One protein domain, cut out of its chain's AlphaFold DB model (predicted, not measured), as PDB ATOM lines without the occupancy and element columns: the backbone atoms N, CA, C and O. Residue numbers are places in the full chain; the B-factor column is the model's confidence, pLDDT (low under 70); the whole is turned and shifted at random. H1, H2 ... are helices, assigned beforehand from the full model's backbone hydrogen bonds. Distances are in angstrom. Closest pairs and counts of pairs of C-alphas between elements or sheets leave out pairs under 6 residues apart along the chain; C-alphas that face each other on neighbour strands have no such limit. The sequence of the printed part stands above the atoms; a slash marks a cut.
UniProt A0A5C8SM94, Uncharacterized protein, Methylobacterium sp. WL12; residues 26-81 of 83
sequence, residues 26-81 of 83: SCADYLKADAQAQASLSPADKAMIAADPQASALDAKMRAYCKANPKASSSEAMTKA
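AT A GLANCE: This is residues 26 to 81 of the 83 residues of an uncharacterized protein of Methylobacterium sp. WL12 (UniProt A0A5C8SM94). Two long helices, H3 and H1, meet near one end of each and open as a V, and the short helix H2 stands across the wide end, making a three-sided frame whose middle holds no backbone. The short helix H4 packs on H3 near the point of the V. The printed part has 56 residues with four named helices, in the order H1, H2, H3, H4, and no named strand; the class is all helix. The whole is compact, with a radius of gyration of the C-alphas of 11.5 A, and its C-alphas span 33 by 22 by 15 A, only just elongated.

HOW THE PARTS SIT: Begin with H3, residues 53 to 68, the hub, which touches the three other helices. Look first at H4, residues 74 to 81: it touches H3 with 14 pairs of C-alphas within 8 A, the closest being those of Lys 61 and Ala 81, 5.0 A apart. H3 and H4 run opposite ways at a steep tilt of 61 degrees. Next find H1, residues 27 to 40, which touches H3 with its residues 27 to 31 alone, at residues 63 to 67 of H3; the closest C-alphas, of Cys 27 and Cys 66, are 4.8 A apart. H1 and H3 run opposite ways at a steep tilt of 46 degrees. With residues 27 to 30 alone, H1 only just touches H4, with 3 pairs of C-alphas within 8 A, the closest being those of Cys 27 and Ser 74, 5.2 A apart; the two helices are about perpendicular, at 85 degrees. Among these three touching pairs 0 are at a shallow tilt, and the helix packing is mostly crossed, the helices standing at large angles to one another. At the other end of H3 is H2, residues 43 to 50, which touches H3 only at the corner by their link, and only just, with 3 pairs within 8 A; the closest C-alphas, of Ala 50 and Ser 56, are 5.9 A apart, and the lines are about perpendicular, at 90 degrees. H1 and H2 are close but not clearly touching, with the C-alphas of Gln 38 and Lys 46 closest at 7.9 A. H2 and H4 are apart. In H1, H2, H3 and H4 every O i to N i+4 pair is within hydrogen-bond range.

IN THESE COORDINATES: Find C-alpha 53 at (219.040, 234.067, 213.320); from there H3 runs 22.6 A to C-alpha 68 at (234.863, 233.110, 197.151). H1 starts at C-alpha 27 and runs 19.7 A to C-alpha 40. H2 measures 10.4 A from C-alpha 43 to C-alpha 50. H4 measures 10.3 A and ends at C-alpha 81, at (224.903, 227.465, 202.724).

THE WHOLE: The two C-alphas farthest apart are those of Ala 44 and Lys 71, at 32.7 A. Residues 50 to 56, of which 53 to 56 belong to H3, stand free. The printed part has no cut, and its three links, H1 to H2, H2 to H3 and H3 to H4, are tight. The mean pLDDT of the printed part is 91.4, and no printed residue is under 70.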
ATOM      1  N   SER A  26     224.532 234.196 188.417       95.25
ATOM      2  CA  SER A  26     225.892 234.072 188.935       95.25
ATOM      3  C   SER A  26     225.968 234.632 190.357       95.25
ATOM      4  O   SER A  26     225.276 235.589 190.703       95.25
ATOM      5  N   CYS A  27     226.854 234.086 191.180       95.19
ATOM      6  CA  CYS A  27     227.133 234.601 192.515       95.19
ATOM      7  C   CYS A  27     227.567 236.074 192.496       95.19
ATOM      8  O   CYS A  27     227.246 236.825 193.416       95.19
ATOM      9  N   ALA A  28     228.263 236.518 191.444       95.06
ATOM     10  CA  ALA A  28     228.604 237.924 191.264       95.06
ATOM     11  C   ALA A  28     227.360 238.805 191.068       95.06
ATOM     12  O   ALA A  28     227.293 239.897 191.632       95.06
ATOM     13  N   ASP A  29     226.380 238.347 190.291       94.81
ATOM     14  CA  ASP A  29     225.140 239.094 190.065       94.81
ATOM     15  C   ASP A  29     224.201 239.008 191.268       94.81
ATOM     16  O   ASP A  29     223.599 240.016 191.636       94.81
ATOM     17  N   TYR A  30     224.188 237.871 191.968       92.88
ATOM     18  CA  TYR A  30     223.523 237.726 193.259       92.88
ATOM     19  C   TYR A  30     224.054 238.736 194.281       92.88
ATOM     20  O   TYR A  30     223.267 239.446 194.893       92.88
ATOM     21  N   LEU A  31     225.377 238.873 194.434       94.12
ATOM     22  CA  LEU A  31     225.956 239.834 195.381       94.12
ATOM     23  C   LEU A  31     225.613 241.290 195.038       94.12
ATOM     24  O   LEU A  31     225.448 242.108 195.943       94.12
ATOM     25  N   LYS A  32     225.496 241.630 193.748       94.69
ATOM     26  CA  LYS A  32     225.025 242.960 193.332       94.69
ATOM     27  C   LYS A  32     223.555 243.156 193.698       94.69
ATOM     28  O   LYS A  32     223.216 244.189 194.267       94.69
ATOM     29  N   ALA A  33     222.707 242.174 193.395       90.81
ATOM     30  CA  ALA A  33     221.281 242.222 193.699       90.81
ATOM     31  C   ALA A  33     221.022 242.285 195.215       90.81
ATOM     32  O   ALA A  33     220.227 243.107 195.660       90.81
ATOM     33  N   ASP A  34     221.748 241.493 196.009       90.50
ATOM     34  CA  ASP A  34     221.717 241.526 197.475       90.50
ATOM     35  C   ASP A  34     222.107 242.913 197.998       90.50
ATOM     36  O   ASP A  34     221.368 243.506 198.780       90.50
ATOM     37  N   ALA A  35     223.193 243.506 197.496       92.00
ATOM     38  CA  ALA A  35     223.586 244.857 197.891       92.00
ATOM     39  C   ALA A  35     222.510 245.908 197.553       92.00
ATOM     40  O   ALA A  35     222.244 246.801 198.361       92.00
ATOM     41  N   GLN A  36     221.863 245.801 196.388       92.44
ATOM     42  CA  GLN A  36     220.765 246.694 196.001       92.44
ATOM     43  C   GLN A  36     219.522 246.499 196.878       92.44
ATOM     44  O   GLN A  36     218.910 247.485 197.300       92.44
ATOM     45  N   ALA A  37     219.172 245.254 197.202       88.69
ATOM     46  CA  ALA A  37     218.080 244.942 198.117       88.69
ATOM     47  C   ALA A  37     218.367 245.525 199.508       88.69
ATOM     48  O   ALA A  37     217.564 246.288 200.037       88.69
ATOM     49  N   GLN A  38     219.561 245.281 200.050       87.50
ATOM     50  CA  GLN A  38     220.003 245.813 201.341       87.50
ATOM     51  C   GLN A  38     220.024 247.346 201.382       87.50
ATOM     52  O   GLN A  38     219.749 247.937 202.427       87.50
ATOM     53  N   ALA A  39     220.338 248.014 200.272       90.88
ATOM     54  CA  ALA A  39     220.276 249.472 200.182       90.88
ATOM     55  C   ALA A  39     218.833 250.007 200.181       90.88
ATOM     56  O   ALA A  39     218.602 251.124 200.634       90.88
ATOM     57  N   SER A  40     217.879 249.207 199.701       91.38
ATOM     58  CA  SER A  40     216.468 249.588 199.563       91.38
ATOM     59  C   SER A  40     215.636 249.325 200.824       91.38
ATOM     60  O   SER A  40     214.554 249.886 200.970       91.38
ATOM     61  N   LEU A  41     216.125 248.481 201.739       90.06
ATOM     62  CA  LEU A  41     215.435 248.147 202.988       90.06
ATOM     63  C   LEU A  41     215.492 249.289 204.008       90.06
ATOM     64  O   LEU A  41     216.558 249.869 204.256       90.06
ATOM     65  N   SER A  42     214.366 249.548 204.676       94.06
ATOM     66  CA  SER A  42     214.330 250.472 205.809       94.06
ATOM     67  C   SER A  42     215.064 249.884 207.029       94.06
ATOM     68  O   SER A  42     215.243 248.666 207.126       94.06
ATOM     69  N   PRO A  43     215.478 250.708 208.012       89.94
ATOM     70  CA  PRO A  43     216.067 250.200 209.253       89.94
ATOM     71  C   PRO A  43     215.159 249.218 210.009       89.94
ATOM     72  O   PRO A  43     215.662 248.279 210.624       89.94
ATOM     73  N   ALA A  44     213.836 249.408 209.943       91.69
ATOM     74  CA  ALA A  44     212.867 248.513 210.571       91.69
ATOM     75  C   ALA A  44     212.833 247.141 209.877       91.69
ATOM     76  O   ALA A  44     212.897 246.117 210.554       91.69
ATOM     77  N   ASP A  45     212.836 247.114 208.541       87.50
ATOM     78  CA  ASP A  45     212.858 245.859 207.776       87.50
ATOM     79  C   ASP A  45     214.160 245.087 208.014       87.50
ATOM     80  O   ASP A  45     214.149 243.872 208.208       87.50
ATOM     81  N   LYS A  46     215.293 245.798 208.085       85.12
ATOM     82  CA  LYS A  46     216.588 245.194 208.434       85.12
ATOM     83  C   LYS A  46     216.565 244.561 209.820       85.12
ATOM     84  O   LYS A  46     217.095 243.466 209.987       85.12
ATOM     85  N   ALA A  47     215.950 245.225 210.798       87.38
ATOM     86  CA  ALA A  47     215.811 244.686 212.146       87.38
ATOM     87  C   ALA A  47     214.910 243.440 212.175       87.38
ATOM     88  O   ALA A  47     215.230 242.485 212.878       87.38
ATOM     89  N   MET A  48     213.833 243.414 211.384       86.69
ATOM     90  CA  MET A  48     212.967 242.236 211.258       86.69
ATOM     91  C   MET A  48     213.687 241.049 210.614       86.69
ATOM     92  O   MET A  48     213.578 239.935 211.114       86.69
ATOM     93  N   ILE A  49     214.460 241.275 209.550       81.94
ATOM     94  CA  ILE A  49     215.244 240.217 208.893       81.94
ATOM     95  C   ILE A  49     216.343 239.700 209.831       81.94
ATOM     96  O   ILE A  49     216.560 238.496 209.930       81.94
ATOM     97  N   ALA A  50     217.005 240.596 210.566       83.06
ATOM     98  CA  ALA A  50     218.023 240.226 211.546       83.06
ATOM     99  C   ALA A  50     217.454 239.485 212.771       83.06
ATOM    100  O   ALA A  50     218.208 238.816 213.476       83.06
ATOM    101  N   ALA A  51     216.147 239.597 213.036       88.81
ATOM    102  CA  ALA A  51     215.489 238.895 214.133       88.81
ATOM    103  C   ALA A  51     215.327 237.387 213.872       88.81
ATOM    104  O   ALA A  51     215.083 236.645 214.822       88.81
ATOM    105  N   ASP A  52     215.497 236.927 212.626       88.38
ATOM    106  CA  ASP A  52     215.608 235.506 212.301       88.38
ATOM    107  C   ASP A  52     217.094 235.092 212.226       88.38
ATOM    108  O   ASP A  52     217.771 235.312 211.212       88.38
ATOM    109  N   PRO A  53     217.639 234.467 213.288       84.88
ATOM    110  CA  PRO A  53     219.040 234.067 213.320       84.88
ATOM    111  C   PRO A  53     219.370 232.968 212.303       84.88
ATOM    112  O   PRO A  53     220.521 232.882 211.869       84.88
ATOM    113  N   GLN A  54     218.403 232.138 211.899       86.94
ATOM    114  CA  GLN A  54     218.635 231.102 210.893       86.94
ATOM    115  C   GLN A  54     218.734 231.719 209.503       86.94
ATOM    116  O   GLN A  54     219.695 231.432 208.783       86.94
ATOM    117  N   ALA A  55     217.805 232.614 209.160       84.88
ATOM    118  CA  ALA A  55     217.867 233.358 207.910       84.88
ATOM    119  C   ALA A  55     219.164 234.169 207.830       84.88
ATOM    120  O   ALA A  55     219.903 234.034 206.859       84.88
ATOM    121  N   SER A  56     219.515 234.913 208.886       87.56
ATOM    122  CA  SER A  56     220.749 235.709 208.924       87.56
ATOM    123  C   SER A  56     222.018 234.859 208.772       87.56
ATOM    124  O   SER A  56     222.975 235.298 208.128       87.56
ATOM    125  N   ALA A  57     222.063 233.662 209.366       90.19
ATOM    126  CA  ALA A  57     223.206 232.760 209.243       90.19
ATOM    127  C   ALA A  57     223.322 232.169 207.829       90.19
ATOM    128  O   ALA A  57     224.425 232.103 207.279       90.19
ATOM    129  N   LEU A  58     222.196 231.776 207.228       91.12
ATOM    130  CA  LEU A  58     222.149 231.271 205.858       91.12
ATOM    131  C   LEU A  58     222.620 232.338 204.865       91.12
ATOM    132  O   LEU A  58     223.491 232.075 204.038       91.12
ATOM    133  N   ASP A  59     222.108 233.555 205.007       89.94
ATOM    134  CA  ASP A  59     222.477 234.717 204.202       89.94
ATOM    135  C   ASP A  59     223.978 235.024 204.303       89.94
ATOM    136  O   ASP A  59     224.659 235.276 203.305       89.94
ATOM    137  N   ALA A  60     224.536 234.959 205.517       91.56
ATOM    138  CA  ALA A  60     225.966 235.140 205.737       91.56
ATOM    139  C   ALA A  60     226.797 234.055 205.033       91.56
ATOM    140  O   ALA A  60     227.786 234.386 204.371       91.56
ATOM    141  N   LYS A  61     226.388 232.782 205.126       93.94
ATOM    142  CA  LYS A  61     227.046 231.662 204.432       93.94
ATOM    143  C   LYS A  61     226.959 231.803 202.909       93.94
ATOM    144  O   LYS A  61     227.971 231.631 202.232       93.94
ATOM    145  N   MET A  62     225.796 232.173 202.374       93.94
ATOM    146  CA  MET A  62     225.589 232.430 200.945       93.94
ATOM    147  C   MET A  62     226.505 233.544 200.437       93.94
ATOM    148  O   MET A  62     227.258 233.343 199.483       93.94
ATOM    149  N   ARG A  63     226.534 234.697 201.122       93.88
ATOM    150  CA  ARG A  63     227.433 235.806 200.770       93.88
ATOM    151  C   ARG A  63     228.903 235.402 200.846       93.88
ATOM    152  O   ARG A  63     229.679 235.793 199.976       93.88
ATOM    153  N   ALA A  64     229.301 234.634 201.861       96.25
ATOM    154  CA  ALA A  64     230.672 234.146 201.993       96.25
ATOM    155  C   ALA A  64     231.057 233.221 200.828       96.25
ATOM    156  O   ALA A  64     232.100 233.426 200.205       96.25
ATOM    157  N   TYR A  65     230.187 232.268 200.481       95.19
ATOM    158  CA  TYR A  65     230.406 231.370 199.351       95.19
ATOM    159  C   TYR A  65     230.502 232.132 198.031       95.19
ATOM    160  O   TYR A  65     231.451 231.935 197.271       95.19
ATOM    161  N   CYS A  66     229.563 233.043 197.775       95.94
ATOM    162  CA  CYS A  66     229.539 233.805 196.534       95.94
ATOM    163  C   CYS A  66     230.720 234.770 196.389       95.94
ATOM    164  O   CYS A  66     231.185 234.990 195.273       95.94
ATOM    165  N   LYS A  67     231.258 235.306 197.494       95.50
ATOM    166  CA  LYS A  67     232.494 236.109 197.464       95.50
ATOM    167  C   LYS A  67     233.707 235.276 197.055       95.50
ATOM    168  O   LYS A  67     234.553 235.771 196.318       95.50
ATOM    169  N   ALA A  68     233.787 234.029 197.519       97.00
ATOM    170  CA  ALA A  68     234.863 233.110 197.151       97.00
ATOM    171  C   ALA A  68     234.697 232.539 195.729       97.00
ATOM    172  O   ALA A  68     235.688 232.250 195.064       97.00
ATOM    173  N   ASN A  69     233.455 232.413 195.248       97.00
ATOM    174  CA  ASN A  69     233.116 231.745 193.991       97.00
ATOM    175  C   ASN A  69     232.225 232.630 193.097       97.00
ATOM    176  O   ASN A  69     231.080 232.275 192.826       97.00
ATOM    177  N   PRO A  70     232.716 233.769 192.577       94.19
ATOM    178  CA  PRO A  70     231.879 234.737 191.858       94.19
ATOM    179  C   PRO A  70     231.237 234.191 190.570       94.19
ATOM    180  O   PRO A  70     230.252 234.748 190.095       94.19
ATOM    181  N   LYS A  71     231.788 233.109 190.002       95.12
ATOM    182  CA  LYS A  71     231.270 232.439 188.796       95.12
ATOM    183  C   LYS A  71     230.332 231.263 189.092       95.12
ATOM    184  O   LYS A  71     229.731 230.754 188.153       95.12
ATOM    185  N   ALA A  72     230.247 230.809 190.345       94.12
ATOM    186  CA  ALA A  72     229.305 229.761 190.729       94.12
ATOM    187  C   ALA A  72     227.871 230.282 190.623       94.12
ATOM    188  O   ALA A  72     227.650 231.496 190.595       94.12
ATOM    189  N   SER A  73     226.902 229.376 190.564       94.75
ATOM    190  CA  SER A  73     225.502 229.772 190.527       94.75
ATOM    191  C   SER A  73     224.946 230.030 191.928       94.75
ATOM    192  O   SER A  73     225.403 229.463 192.924       94.75
ATOM    193  N   SER A  74     223.947 230.903 192.016       89.94
ATOM    194  CA  SER A  74     223.257 231.221 193.267       89.94
ATOM    195  C   SER A  74     222.602 229.990 193.906       89.94
ATOM    196  O   SER A  74     222.604 229.857 195.130       89.94
ATOM    197  N   SER A  75     222.124 229.040 193.099       91.38
ATOM    198  CA  SER A  75     221.532 227.785 193.583       91.38
ATOM    199  C   SER A  75     222.573 226.864 194.221       91.38
ATOM    200  O   SER A  75     222.313 226.231 195.249       91.38
ATOM    201  N   GLU A  76     223.781 226.815 193.653       92.50
ATOM    202  CA  GLU A  76     224.908 226.093 194.246       92.50
ATOM    203  C   GLU A  76     225.308 226.720 195.587       92.50
ATOM    204  O   GLU A  76     225.462 226.011 196.583       92.50
ATOM    205  N   ALA A  77     225.400 228.051 195.637       92.25
ATOM    206  CA  ALA A  77     225.717 228.782 196.858       92.25
ATOM    207  C   ALA A  77     224.689 228.535 197.968       92.25
ATOM    208  O   ALA A  77     225.072 228.269 199.107       92.25
ATOM    209  N   MET A  78     223.396 228.548 197.637       91.19
ATOM    210  CA  MET A  78     222.321 228.242 198.583       91.19
ATOM    211  C   MET A  78     222.415 226.799 199.085       91.19
ATOM    212  O   MET A  78     222.349 226.553 200.288       91.19
ATOM    213  N   THR A  79     222.656 225.846 198.183       92.50
ATOM    214  CA  THR A  79     222.849 224.433 198.537       92.50
ATOM    215  C   THR A  79     224.028 224.253 199.492       92.50
ATOM    216  O   THR A  79     223.937 223.474 200.439       92.50
ATOM    217  N   LYS A  80     225.129 224.984 199.284       91.62
ATOM    218  CA  LYS A  80     226.303 224.973 200.170       91.62
ATOM    219  C   LYS A  80     226.057 225.687 201.495       91.62
ATOM    220  O   LYS A  80     226.607 225.268 202.504       91.62
ATOM    221  N   ALA A  81     225.236 226.729 201.510       89.75
ATOM    222  CA  ALA A  81     224.903 227.465 202.724       89.75
ATOM    223  C   ALA A  81     223.982 226.672 203.673       89.75
ATOM    224  O   ALA A  81     224.064 226.839 204.891       89.75
TER     225      ALA A  81